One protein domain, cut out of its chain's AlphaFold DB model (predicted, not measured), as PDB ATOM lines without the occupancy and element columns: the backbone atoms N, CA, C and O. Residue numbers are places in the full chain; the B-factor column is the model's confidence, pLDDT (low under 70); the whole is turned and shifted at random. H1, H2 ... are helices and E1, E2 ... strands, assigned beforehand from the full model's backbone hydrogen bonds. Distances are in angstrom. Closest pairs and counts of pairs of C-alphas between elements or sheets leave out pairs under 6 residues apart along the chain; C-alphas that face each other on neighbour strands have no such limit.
ATOM      1  N   GLU A   4     263.578 305.541 450.958       73.75
ATOM      2  CA  GLU A   4     264.912 306.061 450.636       73.75
ATOM      3  C   GLU A   4     265.329 305.770 449.188       73.75
ATOM      4  O   GLU A   4     265.876 306.643 448.518       73.75
ATOM      5  N   ARG A   5     265.016 304.576 448.659       78.44
ATOM      6  CA  ARG A   5     265.295 304.250 447.247       78.44
ATOM      7  C   ARG A   5     264.385 304.998 446.279       78.44
ATOM      8  O   ARG A   5     264.732 305.123 445.112       78.44
ATOM      9  N   ARG A   6     263.224 305.479 446.737       83.69
ATOM     10  CA  ARG A   6     262.275 306.248 445.918       83.69
ATOM     11  C   ARG A   6     262.594 307.731 445.866       83.69
ATOM     12  O   ARG A   6     262.295 308.354 444.857       83.69
ATOM     13  N   ALA A   7     263.202 308.273 446.919       85.12
ATOM     14  CA  ALA A   7     263.472 309.701 447.054       85.12
ATOM     15  C   ALA A   7     264.142 310.359 445.826       85.12
ATOM     16  O   ALA A   7     263.720 311.456 445.465       85.12
ATOM     17  N   PRO A   8     265.126 309.736 445.142       92.75
ATOM     18  CA  PRO A   8     265.755 310.353 443.975       92.75
ATOM     19  C   PRO A   8     265.046 310.032 442.647       92.75
ATOM     20  O   PRO A   8     265.534 310.428 441.588       92.75
ATOM     21  N   LEU A   9     263.947 309.270 442.673       94.38
ATOM     22  CA  LEU A   9     263.243 308.841 441.472       94.38
ATOM     23  C   LEU A   9     262.190 309.862 441.049       94.38
ATOM     24  O   LEU A   9     261.388 310.356 441.841       94.38
ATOM     25  N   MET A  10     262.151 310.090 439.748       95.38
ATOM     26  CA  MET A  10     261.190 310.915 439.040       95.38
ATOM     27  C   MET A  10     260.399 310.024 438.081       95.38
ATOM     28  O   MET A  10     260.960 309.111 437.478       95.38
ATOM     29  N   ALA A  11     259.106 310.277 437.909       95.06
ATOM     30  CA  ALA A  11     258.264 309.507 437.002       95.06
ATOM     31  C   ALA A  11     257.413 310.387 436.089       95.06
ATOM     32  O   ALA A  11     256.934 311.454 436.472       95.06
ATOM     33  N   THR A  12     257.188 309.895 434.876       93.12
ATOM     34  CA  THR A  12     256.121 310.366 433.992       93.12
ATOM     35  C   THR A  12     255.281 309.174 433.554       93.12
ATOM     36  O   THR A  12     255.804 308.076 433.350       93.12
ATOM     37  N   ALA A  13     253.970 309.365 433.458       92.00
ATOM     38  CA  ALA A  13     253.033 308.300 433.139       92.00
ATOM     39  C   ALA A  13     252.034 308.755 432.075       92.00
ATOM     40  O   ALA A  13     251.670 309.926 431.989       92.00
ATOM     41  N   GLY A  14     251.580 307.795 431.280       88.06
ATOM     42  CA  GLY A  14     250.510 307.957 430.307       88.06
ATOM     43  C   GLY A  14     249.668 306.683 430.224       88.06
ATOM     44  O   GLY A  14     249.866 305.760 431.020       88.06
ATOM     45  N   PRO A  15     248.728 306.591 429.270       86.12
ATOM     46  CA  PRO A  15     247.919 305.389 429.082       86.12
ATOM     47  C   PRO A  15     248.791 304.158 428.784       86.12
ATOM     48  O   PRO A  15     249.413 304.075 427.717       86.12
ATOM     49  N   GLY A  16     248.850 303.229 429.744       86.75
ATOM     50  CA  GLY A  16     249.627 301.988 429.653       86.75
ATOM     51  C   GLY A  16     251.150 302.165 429.681       86.75
ATOM     52  O   GLY A  16     251.860 301.268 429.246       86.75
ATOM     53  N   LEU A  17     251.663 303.311 430.145       89.94
ATOM     54  CA  LEU A  17     253.097 303.618 430.160       89.94
ATOM     55  C   LEU A  17     253.501 304.276 431.479       89.94
ATOM     56  O   LEU A  17     252.886 305.260 431.893       89.94
ATOM     57  N   LEU A  18     254.599 303.801 432.065       93.19
ATOM     58  CA  LEU A  18     255.311 304.455 433.159       93.19
ATOM     59  C   LEU A  18     256.796 304.528 432.807       93.19
ATOM     60  O   LEU A  18     257.423 303.503 432.562       93.19
ATOM     61  N   VAL A  19     257.355 305.734 432.822       94.25
ATOM     62  CA  VAL A  19     258.793 305.971 432.676       94.25
ATOM     63  C   VAL A  19     259.320 306.453 434.017       94.25
ATOM     64  O   VAL A  19     258.801 307.423 434.571       94.25
ATOM     65  N   VAL A  20     260.350 305.779 434.525       95.06
ATOM     66  CA  VAL A  20     261.035 306.122 435.775       95.06
ATOM     67  C   VAL A  20     262.457 306.555 435.451       95.06
ATOM     68  O   VAL A  20     263.147 305.906 434.670       95.06
ATOM     69  N   ILE A  21     262.882 307.664 436.043       94.00
ATOM     70  CA  ILE A  21     264.181 308.290 435.826       94.00
ATOM     71  C   ILE A  21     264.803 308.547 437.188       94.00
ATOM     72  O   ILE A  21     264.130 308.978 438.119       94.00
ATOM     73  N   GLY A  22     266.096 308.303 437.301       92.81
ATOM     74  CA  GLY A  22     266.839 308.553 438.519       92.81
ATOM     75  C   GLY A  22     268.261 308.032 438.393       92.81
ATOM     76  O   GLY A  22     268.638 307.520 437.334       92.81
ATOM     77  N   PRO A  23     269.063 308.170 439.455       91.81
ATOM     78  CA  PRO A  23     270.402 307.619 439.468       91.81
ATOM     79  C   PRO A  23     270.349 306.090 439.384       91.81
ATOM     80  O   PRO A  23     269.454 305.452 439.938       91.81
ATOM     81  N   GLU A  24     271.347 305.509 438.724       90.19
ATOM     82  CA  GLU A  24     271.438 304.075 438.421       90.19
ATOM     83  C   GLU A  24     271.208 303.179 439.652       90.19
ATOM     84  O   GLU A  24     270.467 302.200 439.595       90.19
ATOM     85  N   HIS A  25     271.768 303.567 440.803       89.50
ATOM     86  CA  HIS A  25     271.649 302.824 442.061       89.50
ATOM     87  C   HIS A  25     270.233 302.822 442.665       89.50
ATOM     88  O   HIS A  25     269.938 302.002 443.534       89.50
ATOM     89  N   ALA A  26     269.370 303.754 442.255       91.44
ATOM     90  CA  ALA A  26     267.999 303.871 442.739       91.44
ATOM     91  C   ALA A  26     266.976 303.262 441.773       91.44
ATOM     92  O   ALA A  26     265.839 303.006 442.175       91.44
ATOM     93  N   LEU A  27     267.355 303.031 440.509       90.88
ATOM     94  CA  LEU A  27     266.448 302.468 439.517       90.88
ATOM     95  C   LEU A  27     266.013 301.046 439.911       90.88
ATOM     96  O   LEU A  27     266.822 300.244 440.387       90.88
ATOM     97  N   PRO A  28     264.729 300.704 439.713       86.12
ATOM     98  CA  PRO A  28     264.245 299.353 439.933       86.12
ATOM     99  C   PRO A  28     264.691 298.475 438.759       86.12
ATOM    100  O   PRO A  28     264.001 298.382 437.746       86.12
ATOM    101  N   TRP A  29     265.855 297.843 438.883       88.38
ATOM    102  CA  TRP A  29     266.300 296.812 437.947       88.38
ATOM    103  C   TRP A  29     265.362 295.608 438.058       88.38
ATOM    104  O   TRP A  29     265.419 294.863 439.035       88.38
ATOM    105  N   VAL A  30     264.432 295.489 437.112       89.19
ATOM    106  CA  VAL A  30     263.371 294.481 437.105       89.19
ATOM    107  C   VAL A  30     263.293 293.845 435.727       89.19
ATOM    108  O   VAL A  30     263.560 294.493 434.720       89.19
ATOM    109  N   ASP A  31     262.896 292.580 435.680       88.81
ATOM    110  CA  ASP A  31     262.692 291.891 434.412       88.81
ATOM    111  C   ASP A  31     261.437 292.403 433.692       88.81
ATOM    112  O   ASP A  31     260.460 292.829 434.313       88.81
ATOM    113  N   GLY A  32     261.453 292.327 432.360       87.38
ATOM    114  CA  GLY A  32     260.293 292.651 431.525       87.38
ATOM    115  C   GLY A  32     260.038 294.145 431.315       87.38
ATOM    116  O   GLY A  32     258.986 294.503 430.787       87.38
ATOM    117  N   VAL A  33     260.980 295.015 431.692       90.44
ATOM    118  CA  VAL A  33     260.972 296.434 431.309       90.44
ATOM    119  C   VAL A  33     262.036 296.709 430.261       90.44
ATOM    120  O   VAL A  33     263.036 296.002 430.152       90.44
ATOM    121  N   GLU A  34     261.822 297.766 429.494       91.75
ATOM    122  CA  GLU A  34     262.792 298.246 428.527       91.75
ATOM    123  C   GLU A  34     263.491 299.489 429.093       91.75
ATOM    124  O   GLU A  34     262.868 300.371 429.690       91.75
ATOM    125  N   TYR A  35     264.811 299.532 428.941       93.62
ATOM    126  CA  TYR A  35     265.647 300.625 429.423       93.62
ATOM    127  C   TYR A  35     265.870 301.628 428.308       93.62
ATOM    128  O   TYR A  35     265.985 301.236 427.153       93.62
ATOM    129  N   ALA A  36     265.979 302.911 428.642       94.44
ATOM    130  CA  ALA A  36     266.292 303.960 427.681       94.44
ATOM    131  C   ALA A  36     267.628 304.624 428.014       94.44
ATOM    132  O   ALA A  36     268.012 304.739 429.178       94.44
ATOM    133  N   ARG A  37     268.314 305.098 426.978       93.88
ATOM    134  CA  ARG A  37     269.547 305.880 427.074       93.88
ATOM    135  C   ARG A  37     269.477 307.088 426.152       93.88
ATOM    136  O   ARG A  37     268.733 307.073 425.172       93.88
ATOM    137  N   ALA A  38     270.257 308.115 426.461       94.62
ATOM    138  CA  ALA A  38     270.462 309.220 425.538       94.62
ATOM    139  C   ALA A  38     271.105 308.707 424.238       94.62
ATOM    140  O   ALA A  38     271.978 307.836 424.274       94.62
ATOM    141  N   ASP A  39     270.657 309.240 423.107       94.44
ATOM    142  CA  ASP A  39     271.268 309.004 421.806       94.44
ATOM    143  C   ASP A  39     272.696 309.571 421.777       94.44
ATOM    144  O   ASP A  39     272.980 310.602 422.397       94.44
ATOM    145  N   ALA A  40     273.591 308.883 421.068       91.31
ATOM    146  CA  ALA A  40     275.000 309.260 421.007       91.31
ATOM    147  C   ALA A  40     275.215 310.565 420.227       91.31
ATOM    148  O   ALA A  40     276.048 311.382 420.622       91.31
ATOM    149  N   ASP A  41     274.433 310.779 419.167       91.94
ATOM    150  CA  ASP A  41     274.571 311.930 418.275       91.94
ATOM    151  C   ASP A  41     273.714 313.118 418.737       91.94
ATOM    152  O   ASP A  41     274.056 314.277 418.498       91.94
ATOM    153  N   PHE A  42     272.608 312.858 419.442       92.50
ATOM    154  CA  PHE A  42     271.742 313.902 419.982       92.50
ATOM    155  C   PHE A  42     271.270 313.606 421.412       92.50
ATOM    156  O   PHE A  42     270.177 313.098 421.640       92.50
ATOM    157  N   SER A  43     272.044 314.047 422.408       92.06
ATOM    158  CA  SER A  43     271.842 313.736 423.839       92.06
ATOM    159  C   SER A  43     270.491 314.142 424.455       92.06
ATOM    160  O   SER A  43     270.141 313.699 425.552       92.06
ATOM    161  N   ARG A  44     269.708 314.999 423.781       94.25
ATOM    162  CA  ARG A  44     268.347 315.373 424.212       94.25
ATOM    163  C   ARG A  44     267.273 314.401 423.712       94.25
ATOM    164  O   ARG A  44     266.147 314.462 424.213       94.25
ATOM    165  N   LEU A  45     267.602 313.533 422.760       95.19
ATOM    166  CA  LEU A  45     266.791 312.396 422.345       95.19
ATOM    167  C   LEU A  45     267.202 311.174 423.156       95.19
ATOM    168  O   LEU A  45     268.378 310.862 423.296       95.19
ATOM    169  N   TRP A  46     266.205 310.494 423.692       95.75
ATOM    170  CA  TRP A  46     266.345 309.237 424.396       95.75
ATOM    171  C   TRP A  46     265.697 308.139 423.568       95.75
ATOM    172  O   TRP A  46     264.613 308.326 423.007       95.75
ATOM    173  N   LEU A  47     266.372 306.998 423.509       95.62
ATOM    174  CA  LEU A  47     265.975 305.822 422.747       95.62
ATOM    175  C   LEU A  47     266.026 304.592 423.658       95.62
ATOM    176  O   LEU A  47     266.875 304.541 424.556       95.62
ATOM    177  N   PRO A  48     265.164 303.588 423.436       94.94
ATOM    178  CA  PRO A  48     265.355 302.281 424.030       94.94
ATOM    179  C   PRO A  48     266.772 301.749 423.790       94.94
ATOM    180  O   PRO A  48     267.297 301.797 422.684       94.94
ATOM    181  N   ALA A  49     267.417 301.246 424.835       93.12
ATOM    182  CA  ALA A  49     268.833 300.897 424.840       93.12
ATOM    183  C   ALA A  49     269.178 299.757 423.873       93.12
ATOM    184  O   ALA A  49     270.319 299.669 423.420       93.12
ATOM    185  N   LEU A  50     268.197 298.905 423.562       92.31
ATOM    186  CA  LEU A  50     268.331 297.739 422.686       92.31
ATOM    187  C   LEU A  50     267.751 297.968 421.285       92.31
ATOM    188  O   LEU A  50     267.622 297.024 420.509       92.31
ATOM    189  N   TRP A  51     267.393 299.206 420.949       92.44
ATOM    190  CA  TRP A  51     266.840 299.552 419.648       92.44
ATOM    191  C   TRP A  51     267.473 300.829 419.104       92.44
ATOM    192  O   TRP A  51     267.834 301.742 419.843       92.44
ATOM    193  N   GLN A  52     267.583 300.894 417.782       90.69
ATOM    194  CA  GLN A  52     267.984 302.090 417.058       90.69
ATOM    195  C   GLN A  52     267.002 302.344 415.910       90.69
ATOM    196  O   GLN A  52     266.535 301.384 415.291       90.69
ATOM    197  N   PRO A  53     266.670 303.611 415.619       91.81
ATOM    198  CA  PRO A  53     265.876 303.955 414.451       91.81
ATOM    199  C   PRO A  53     266.651 303.675 413.157       91.81
ATOM    200  O   PRO A  53     267.871 303.811 413.106       91.81
ATOM    201  N   ASP A  54     265.921 303.359 412.088       92.56
ATOM    202  CA  ASP A  54     266.502 303.209 410.744       92.56
ATOM    203  C   ASP A  54     266.883 304.565 410.123       92.56
ATOM    204  O   ASP A  54     267.681 304.646 409.190       92.56
ATOM    205  N   ALA A  55     266.285 305.647 410.628       92.12
ATOM    206  CA  ALA A  55     266.557 307.007 410.190       92.12
ATOM    207  C   ALA A  55     267.727 307.625 410.981       92.12
ATOM    208  O   ALA A  55     267.818 307.402 412.189       92.12
ATOM    209  N   PRO A  56     268.558 308.478 410.350       92.31
ATOM    210  CA  PRO A  56     269.612 309.212 411.048       92.31
ATOM    211  C   PRO A  56     269.071 310.079 412.195       92.31
ATOM    212  O   PRO A  56     268.036 310.739 412.039       92.31
ATOM    213  N   SER A  57     269.809 310.149 413.309       90.38
ATOM    214  CA  SER A  57     269.411 310.897 414.511       90.38
ATOM    215  C   SER A  57     269.113 312.370 414.234       90.38
ATOM    216  O   SER A  57     268.159 312.915 414.786       90.38
ATOM    217  N   GLU A  58     269.851 313.014 413.327       90.50
ATOM    218  CA  GLU A  58     269.594 314.406 412.943       90.50
ATOM    219  C   GLU A  58     268.239 314.575 412.235       90.50
ATOM    220  O   GLU A  58     267.427 315.422 412.620       90.50
ATOM    221  N   ALA A  59     267.959 313.740 411.230       93.44
ATOM    222  CA  ALA A  59     266.696 313.775 410.493       93.44
ATOM    223  C   ALA A  59     265.508 313.499 411.425       93.44
ATOM    224  O   ALA A  59     264.468 314.167 411.353       93.44
ATOM    225  N   LEU A  60     265.693 312.553 412.348       93.12
ATOM    226  CA  LEU A  60     264.725 312.246 413.385       93.12
ATOM    227  C   LEU A  60     264.517 313.444 414.320       93.12
ATOM    228  O   LEU A  60     263.382 313.884 414.486       93.12
ATOM    229  N   ALA A  61     265.580 314.035 414.869       90.81
ATOM    230  CA  ALA A  61     265.500 315.186 415.767       90.81
ATOM    231  C   ALA A  61     264.768 316.373 415.124       90.81
ATOM    232  O   ALA A  61     263.902 316.980 415.759       90.81
ATOM    233  N   GLN A  62     265.032 316.664 413.847       92.94
ATOM    234  CA  GLN A  62     264.311 317.698 413.105       92.94
ATOM    235  C   GLN A  62     262.814 317.378 412.969       92.94
ATOM    236  O   GLN A  62     261.966 318.249 413.182       92.94
ATOM    237  N   ALA A  63     262.467 316.133 412.626       93.38
ATOM    238  CA  ALA A  63     261.075 315.706 412.514       93.38
ATOM    239  C   ALA A  63     260.339 315.767 413.860       93.38
ATOM    240  O   ALA A  63     259.198 316.231 413.922       93.38
ATOM    241  N   LEU A  64     261.000 315.350 414.941       92.94
ATOM    242  CA  LEU A  64     260.462 315.411 416.296       92.94
ATOM    243  C   LEU A  64     260.277 316.850 416.768       92.94
ATOM    244  O   LEU A  64     259.210 317.175 417.282       92.94
ATOM    245  N   HIS A  65     261.244 317.731 416.510       92.25
ATOM    246  CA  HIS A  65     261.153 319.141 416.880       92.25
ATOM    247  C   HIS A  65     259.945 319.834 416.238       92.25
ATOM    248  O   HIS A  65     259.240 320.583 416.914       92.25
ATOM    249  N   ARG A  66     259.649 319.529 414.964       93.50
ATOM    250  CA  ARG A  66     258.448 320.036 414.275       93.50
ATOM    251  C   ARG A  66     257.142 319.530 414.894       93.50
ATOM    252  O   ARG A  66     256.150 320.247 414.871       93.50
ATOM    253  N   ARG A  67     257.125 318.301 415.424       91.19
ATOM    254  CA  ARG A  67     255.936 317.698 416.057       91.19
ATOM    255  C   ARG A  67     255.729 318.181 417.491       91.19
ATOM    256  O   ARG A  67     254.595 318.372 417.913       91.19
ATOM    257  N   SER A  68     256.812 318.319 418.245       89.06
ATOM    258  CA  SER A  68     256.808 318.776 419.631       89.06
ATOM    259  C   SER A  68     258.179 319.372 419.957       89.06
ATOM    260  O   SER A  68     259.160 318.632 420.044       89.06
ATOM    261  N   PRO A  69     258.293 320.691 420.182       89.69
ATOM    262  CA  PRO A  69     259.583 321.333 420.433       89.69
ATOM    263  C   PRO A  69     260.082 321.168 421.884       89.69
ATOM    264  O   PRO A  69     261.054 321.809 422.285       89.69
ATOM    265  N   HIS A  70     259.427 320.335 422.700       89.94
ATOM    266  CA  HIS A  70     259.734 320.165 424.120       89.94
ATOM    267  C   HIS A  70     260.804 319.106 424.353       89.94
ATOM    268  O   HIS A  70     260.523 317.928 424.215       89.94
ATOM    269  N   TRP A  71     261.998 319.500 424.770       92.94
ATOM    270  CA  TRP A  71     263.116 318.582 425.002       92.94
ATOM    271  C   TRP A  71     263.540 318.568 426.482       92.94
ATOM    272  O   TRP A  71     263.403 319.606 427.141       92.94
ATOM    273  N   PRO A  72     264.138 317.475 426.999       94.25
ATOM    274  CA  PRO A  72     264.443 316.207 426.313       94.25
ATOM    275  C   PRO A  72     263.204 315.335 426.038       94.25
ATOM    276  O   PRO A  72     262.157 315.545 426.650       94.25
ATOM    277  N   GLN A  73     263.308 314.379 425.106       94.25
ATOM    278  CA  GLN A  73     262.221 313.453 424.742       94.25
ATOM    279  C   GLN A  73     262.709 312.015 424.637       94.25
ATOM    280  O   GLN A  73     263.796 311.776 424.125       94.25
ATOM    281  N   LEU A  74     261.853 311.075 425.029       94.88
ATOM    282  CA  LEU A  74     261.976 309.657 424.723       94.88
ATOM    283  C   LEU A  74     261.096 309.314 423.518       94.88
ATOM    284  O   LEU A  74     259.883 309.547 423.541       94.88
ATOM    285  N   LEU A  75     261.715 308.746 422.485       94.50
ATOM    286  CA  LEU A  75     261.011 308.089 421.390       94.50
ATOM    287  C   LEU A  75     260.819 306.616 421.745       94.50
ATOM    288  O   LEU A  75     261.786 305.870 421.852       94.50
ATOM    289  N   TRP A  76     259.566 306.204 421.907       92.50
ATOM    290  CA  TRP A  76     259.195 304.823 422.192       92.50
ATOM    291  C   TRP A  76     258.707 304.120 420.933       92.50
ATOM    292  O   TRP A  76     257.923 304.701 420.176       92.50
ATOM    293  N   ARG A  77     259.148 302.877 420.724       89.12
ATOM    294  CA  ARG A  77     258.860 302.114 419.506       89.12
ATOM    295  C   ARG A  77     257.448 301.528 419.513       89.12
ATOM    296  O   ARG A  77     256.693 301.769 418.575       89.12
ATOM    297  N   GLU A  78     257.085 300.782 420.557       86.56
ATOM    298  CA  GLU A  78     255.828 300.023 420.610       86.56
ATOM    299  C   GLU A  78     255.153 300.112 421.999       86.56
ATOM    300  O   GLU A  78     255.748 299.710 422.999       86.56
ATOM    301  N   PRO A  79     253.918 300.652 422.088       87.38
ATOM    302  CA  PRO A  79     253.256 301.440 421.045       87.38
ATOM    303  C   PRO A  79     254.062 302.711 420.735       87.38
ATOM    304  O   PRO A  79     254.696 303.281 421.624       87.38
ATOM    305  N   ALA A  80     254.015 303.182 419.487       89.69
ATOM    306  CA  ALA A  80     254.772 304.361 419.078       89.69
ATOM    307  C   ALA A  80     254.337 305.601 419.878       89.69
ATOM    308  O   ALA A  80     253.205 306.081 419.740       89.69
ATOM    309  N   ARG A  81     255.227 306.134 420.724       91.56
ATOM    310  CA  ARG A  81     254.948 307.305 421.573       91.56
ATOM    311  C   ARG A  81     256.132 308.265 421.629       91.56
ATOM    312  O   ARG A  81     257.285 307.862 421.568       91.56
ATOM    313  N   LEU A  82     255.818 309.550 421.783       92.75
ATOM    314  CA  LEU A  82     256.783 310.598 422.115       92.75
ATOM    315  C   LEU A  82     256.505 311.085 423.525       92.75
ATOM    316  O   LEU A  82     255.404 311.561 423.807       92.75
ATOM    317  N   ILE A  83     257.491 310.938 424.401       93.00
ATOM    318  CA  ILE A  83     257.329 311.164 425.834       93.00
ATOM    319  C   ILE A  83     258.273 312.296 426.248       93.00
ATOM    320  O   ILE A  83     259.491 312.104 426.254       93.00
ATOM    321  N   PRO A  84     257.752 313.487 426.588       92.44
ATOM    322  CA  PRO A  84     258.572 314.570 427.111       92.44
ATOM    323  C   PRO A  84     259.187 314.186 428.460       92.44
ATOM    324  O   PRO A  84     258.485 313.824 429.402       92.44
ATOM    325  N   LEU A  85     260.504 314.332 428.571       92.62
ATOM    326  CA  LEU A  85     261.274 314.072 429.786       92.62
ATOM    327  C   LEU A  85     261.606 315.382 430.525       92.62
ATOM    328  O   LEU A  85     262.661 315.520 431.135       92.62
ATOM    329  N   ASN A  86     260.715 316.367 430.458       88.75
ATOM    330  CA  ASN A  86     260.830 317.641 431.175       88.75
ATOM    331  C   ASN A  86     259.650 317.902 432.130       88.75
ATOM    332  O   ASN A  86     259.564 318.975 432.719       88.75
ATOM    333  N   ARG A  87     258.727 316.942 432.263       85.75
ATOM    334  CA  ARG A  87     257.530 317.026 433.114       85.75
ATOM    335  C   ARG A  87     257.388 315.771 433.976       85.75
ATOM    336  O   ARG A  87     256.373 315.081 433.904       85.75
ATOM    337  N   GLN A  88     258.432 315.435 434.731       92.25
ATOM    338  CA  GLN A  88     258.339 314.351 435.706       92.25
ATOM    339  C   GLN A  88     257.863 314.866 437.063       92.25
ATOM    340  O   GLN A  88     258.113 316.014 437.427       92.25
ATOM    341  N   LEU A  89     257.234 313.979 437.826       94.19
ATOM    342  CA  LEU A  89     256.876 314.187 439.224       94.19
ATOM    343  C   LEU A  89     257.727 313.274 440.121       94.19
ATOM    344  O   LEU A  89     258.060 312.168 439.686       94.19
ATOM    345  N   PRO A  90     258.075 313.690 441.351       95.12
ATOM    346  CA  PRO A  90     258.751 312.815 442.307       95.12
ATOM    347  C   PRO A  90     257.946 311.540 442.567       95.12
ATOM    348  O   PRO A  90     256.722 311.586 442.708       95.12
ATOM    349  N   VAL A  91     258.620 310.394 442.648       94.94
ATOM    350  CA  VAL A  91     257.954 309.113 442.902       94.94
ATOM    351  C   VAL A  91     257.503 309.035 444.360       94.94
ATOM    352  O   VAL A  91     258.311 308.861 445.269       94.94
ATOM    353  N   SER A  92     256.187 309.078 444.574       92.50
ATOM    354  CA  SER A  92     255.548 308.867 445.879       92.50
ATOM    355  C   SER A  92     254.564 307.693 445.843       92.50
ATOM    356  O   SER A  92     254.240 307.163 444.776       92.50
ATOM    357  N   ALA A  93     254.097 307.235 447.009       91.56
ATOM    358  CA  ALA A  93     253.083 306.178 447.065       91.56
ATOM    359  C   ALA A  93     251.753 306.648 446.447       91.56
ATOM    360  O   ALA A  93     251.093 305.891 445.736       91.56
ATOM    361  N   GLU A  94     251.410 307.912 446.677       93.88
ATOM    362  CA  GLU A  94     250.209 308.584 446.190       93.88
ATOM    363  C   GLU A  94     250.229 308.685 444.662       93.88
ATOM    364  O   GLU A  94     249.271 308.264 444.016       93.88
ATOM    365  N   LEU A  95     251.351 309.125 444.073       93.94
ATOM    366  CA  LEU A  95     251.507 309.193 442.616       93.94
ATOM    367  C   LEU A  95     251.300 307.818 441.964       93.94
ATOM    368  O   LEU A  95     250.570 307.689 440.982       93.94
ATOM    369  N   LEU A  96     251.915 306.770 442.520       93.12
ATOM    370  CA  LEU A  96     251.779 305.409 441.995       93.12
ATOM    371  C   LEU A  96     250.344 304.876 442.134       93.12
ATOM    372  O   LEU A  96     249.844 304.191 441.236       93.12
ATOM    373  N   ALA A  97     249.663 305.194 443.238       93.75
ATOM    374  CA  ALA A  97     248.265 304.834 443.445       93.75
ATOM    375  C   ALA A  97     247.336 305.546 442.446       93.75
ATOM    376  O   ALA A  97     246.417 304.917 441.907       93.75
ATOM    377  N   ASP A  98     247.601 306.820 442.155       93.69
ATOM    378  CA  ASP A  98     246.869 307.618 441.173       93.69
ATOM    379  C   ASP A  98     247.034 307.069 439.755       93.69
ATOM    380  O   ASP A  98     246.034 306.838 439.071       93.69
ATOM    381  N   ILE A  99     248.265 306.761 439.343       93.44
ATOM    382  CA  ILE A  99     248.559 306.134 438.044       93.44
ATOM    383  C   ILE A  99     247.805 304.804 437.916       93.44
ATOM    384  O   ILE A  99     247.089 304.571 436.940       93.44
ATOM    385  N   ARG A 100     247.879 303.947 438.942       93.44
ATOM    386  CA  ARG A 100     247.172 302.659 438.955       93.44
ATOM    387  C   ARG A 100     245.652 302.822 438.907       93.44
ATOM    388  O   ARG A 100     244.955 301.979 438.341       93.44
ATOM    389  N   ARG A 101     245.101 303.867 439.532       93.38
ATOM    390  CA  ARG A 101     243.673 304.197 439.428       93.38
ATOM    391  C   ARG A 101     243.320 304.602 437.999       93.38
ATOM    392  O   ARG A 101     242.363 304.054 437.467       93.38
ATOM    393  N   GLN A 102     244.103 305.478 437.372       91.50
ATOM    394  CA  GLN A 102     243.861 305.923 435.998       91.50
ATOM    395  C   GLN A 102     243.900 304.768 434.994       91.50
ATOM    396  O   GLN A 102     243.007 304.662 434.162       91.50
ATOM    397  N   TRP A 103     244.869 303.858 435.102       92.44
ATOM    398  CA  TRP A 103     244.955 302.711 434.190       92.44
ATOM    399  C   TRP A 103     243.790 301.734 434.315       92.44
ATOM    400  O   TRP A 103     243.375 301.168 433.316       92.44
ATOM    401  N   ARG A 104     243.221 301.557 435.514       90.94
ATOM    402  CA  ARG A 104     242.016 300.725 435.692       90.94
ATOM    403  C   ARG A 104     240.765 301.328 435.059       90.94
ATOM    404  O   ARG A 104     239.820 300.598 434.794       90.94
ATOM    405  N   LEU A 105     240.742 302.647 434.889       87.50
ATOM    406  CA  LEU A 105     239.623 303.376 434.292       87.50
ATOM    407  C   LEU A 105     239.787 303.561 432.778       87.50
ATOM    408  O   LEU A 105     238.832 303.954 432.113       87.50
ATOM    409  N   ALA A 106     240.982 303.314 432.237       80.12
ATOM    410  CA  ALA A 106     241.230 303.409 430.809       80.12
ATOM    411  C   ALA A 106     240.572 302.218 430.084       80.12
ATOM    412  O   ALA A 106     240.744 301.079 430.527       80.12
TER     413      ALA A 106
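AT A GLANCE: This is residues 4 to 106 of the 108 residues of an uncharacterized protein of Chromobacterium sp. F49 (UniProt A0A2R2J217). A four-stranded sheet, E3 to E6, and a separate two-stranded hairpin, E1 and E2, make the middle of a row of parts, with helix H1 beyond the sheet at one end and helix H2 beside the hairpin at the other. The row is loosely joined: residues 22 to 35 and the stretch between E6 and H2 run between its two halves. You read 103 residues with two named helices and six named strands, in the order E1 E2 E3 E4 H1 E5 E6 H2; the larger sheet runs E3, E4, E5, E6 and is mixed, the smaller is antiparallel. The class is mixed, helices and strands, with 49 residues, under half, in named elements. The whole is compact, with a radius of gyration of the C-alphas of 14.4 A and spans of 40 by 32 by 24 A.

HOW THE PARTS SIT: Start in the larger sheet, where E4, residues 45 to 48, and E5, residues 73 to 76, are parallel at 29 degrees, with N 46 and O 73 2.8 A apart. On the other side of E4 look for the edge strand E3, residues 36 to 38, its antiparallel hairpin partner, with N 37 and O 47 at 2.9 A. E6, residues 81 to 84, the other edge strand, forms a hairpin with E5, with N 76 and O 81 at 2.8 A. H1, residues 57 to 67, is on this sheet and makes two layers with it; its closest C-alpha pair with E4 is Leu 45 and Ala 61, 7.3 A. E4, H1 and E5 form a strand-helix-strand unit, two parallel neighbour strands with a helix between, and its crossover is left-handed. Now find the hairpin of E1, residues 10 to 14, and E2, residues 17 to 21, antiparallel at 166 degrees, with N 12 and O 19 at 3.0 A. E1 and E6 are near each other, with 5 pairs of C-alphas within 10 A. Residues 10 to 11 of E1 also pair antiparallel with residues 89 to 90. The closest C-alphas of E1 and H2, residues 93 to 105, are those of Ala 13 and Ile 99, 7.0 A. H1 and H2 are apart, and in both each O i to N i+4 pair is within hydrogen-bond range.

IN THESE COORDINATES: Find C-alpha 10 at (261.190, 310.915, 439.040); from there E1 runs 14.1 A, and E2 returns over 13.3 A. H1 begins at C-alpha 57, (269.411, 310.897, 414.511), and is 15.2 A long. H2 covers 18.8 A and ends at C-alpha 105, (239.623, 303.376, 434.292).

THE WHOLE: The C-alphas of Glu 4 and Ala 59 are the two farthest apart, 40.9 A. The printed part has no cut, and the link from E2 to E3, 14 residues, is long. The mean pLDDT of the printed part is 91.5, and no printed residue is under 70.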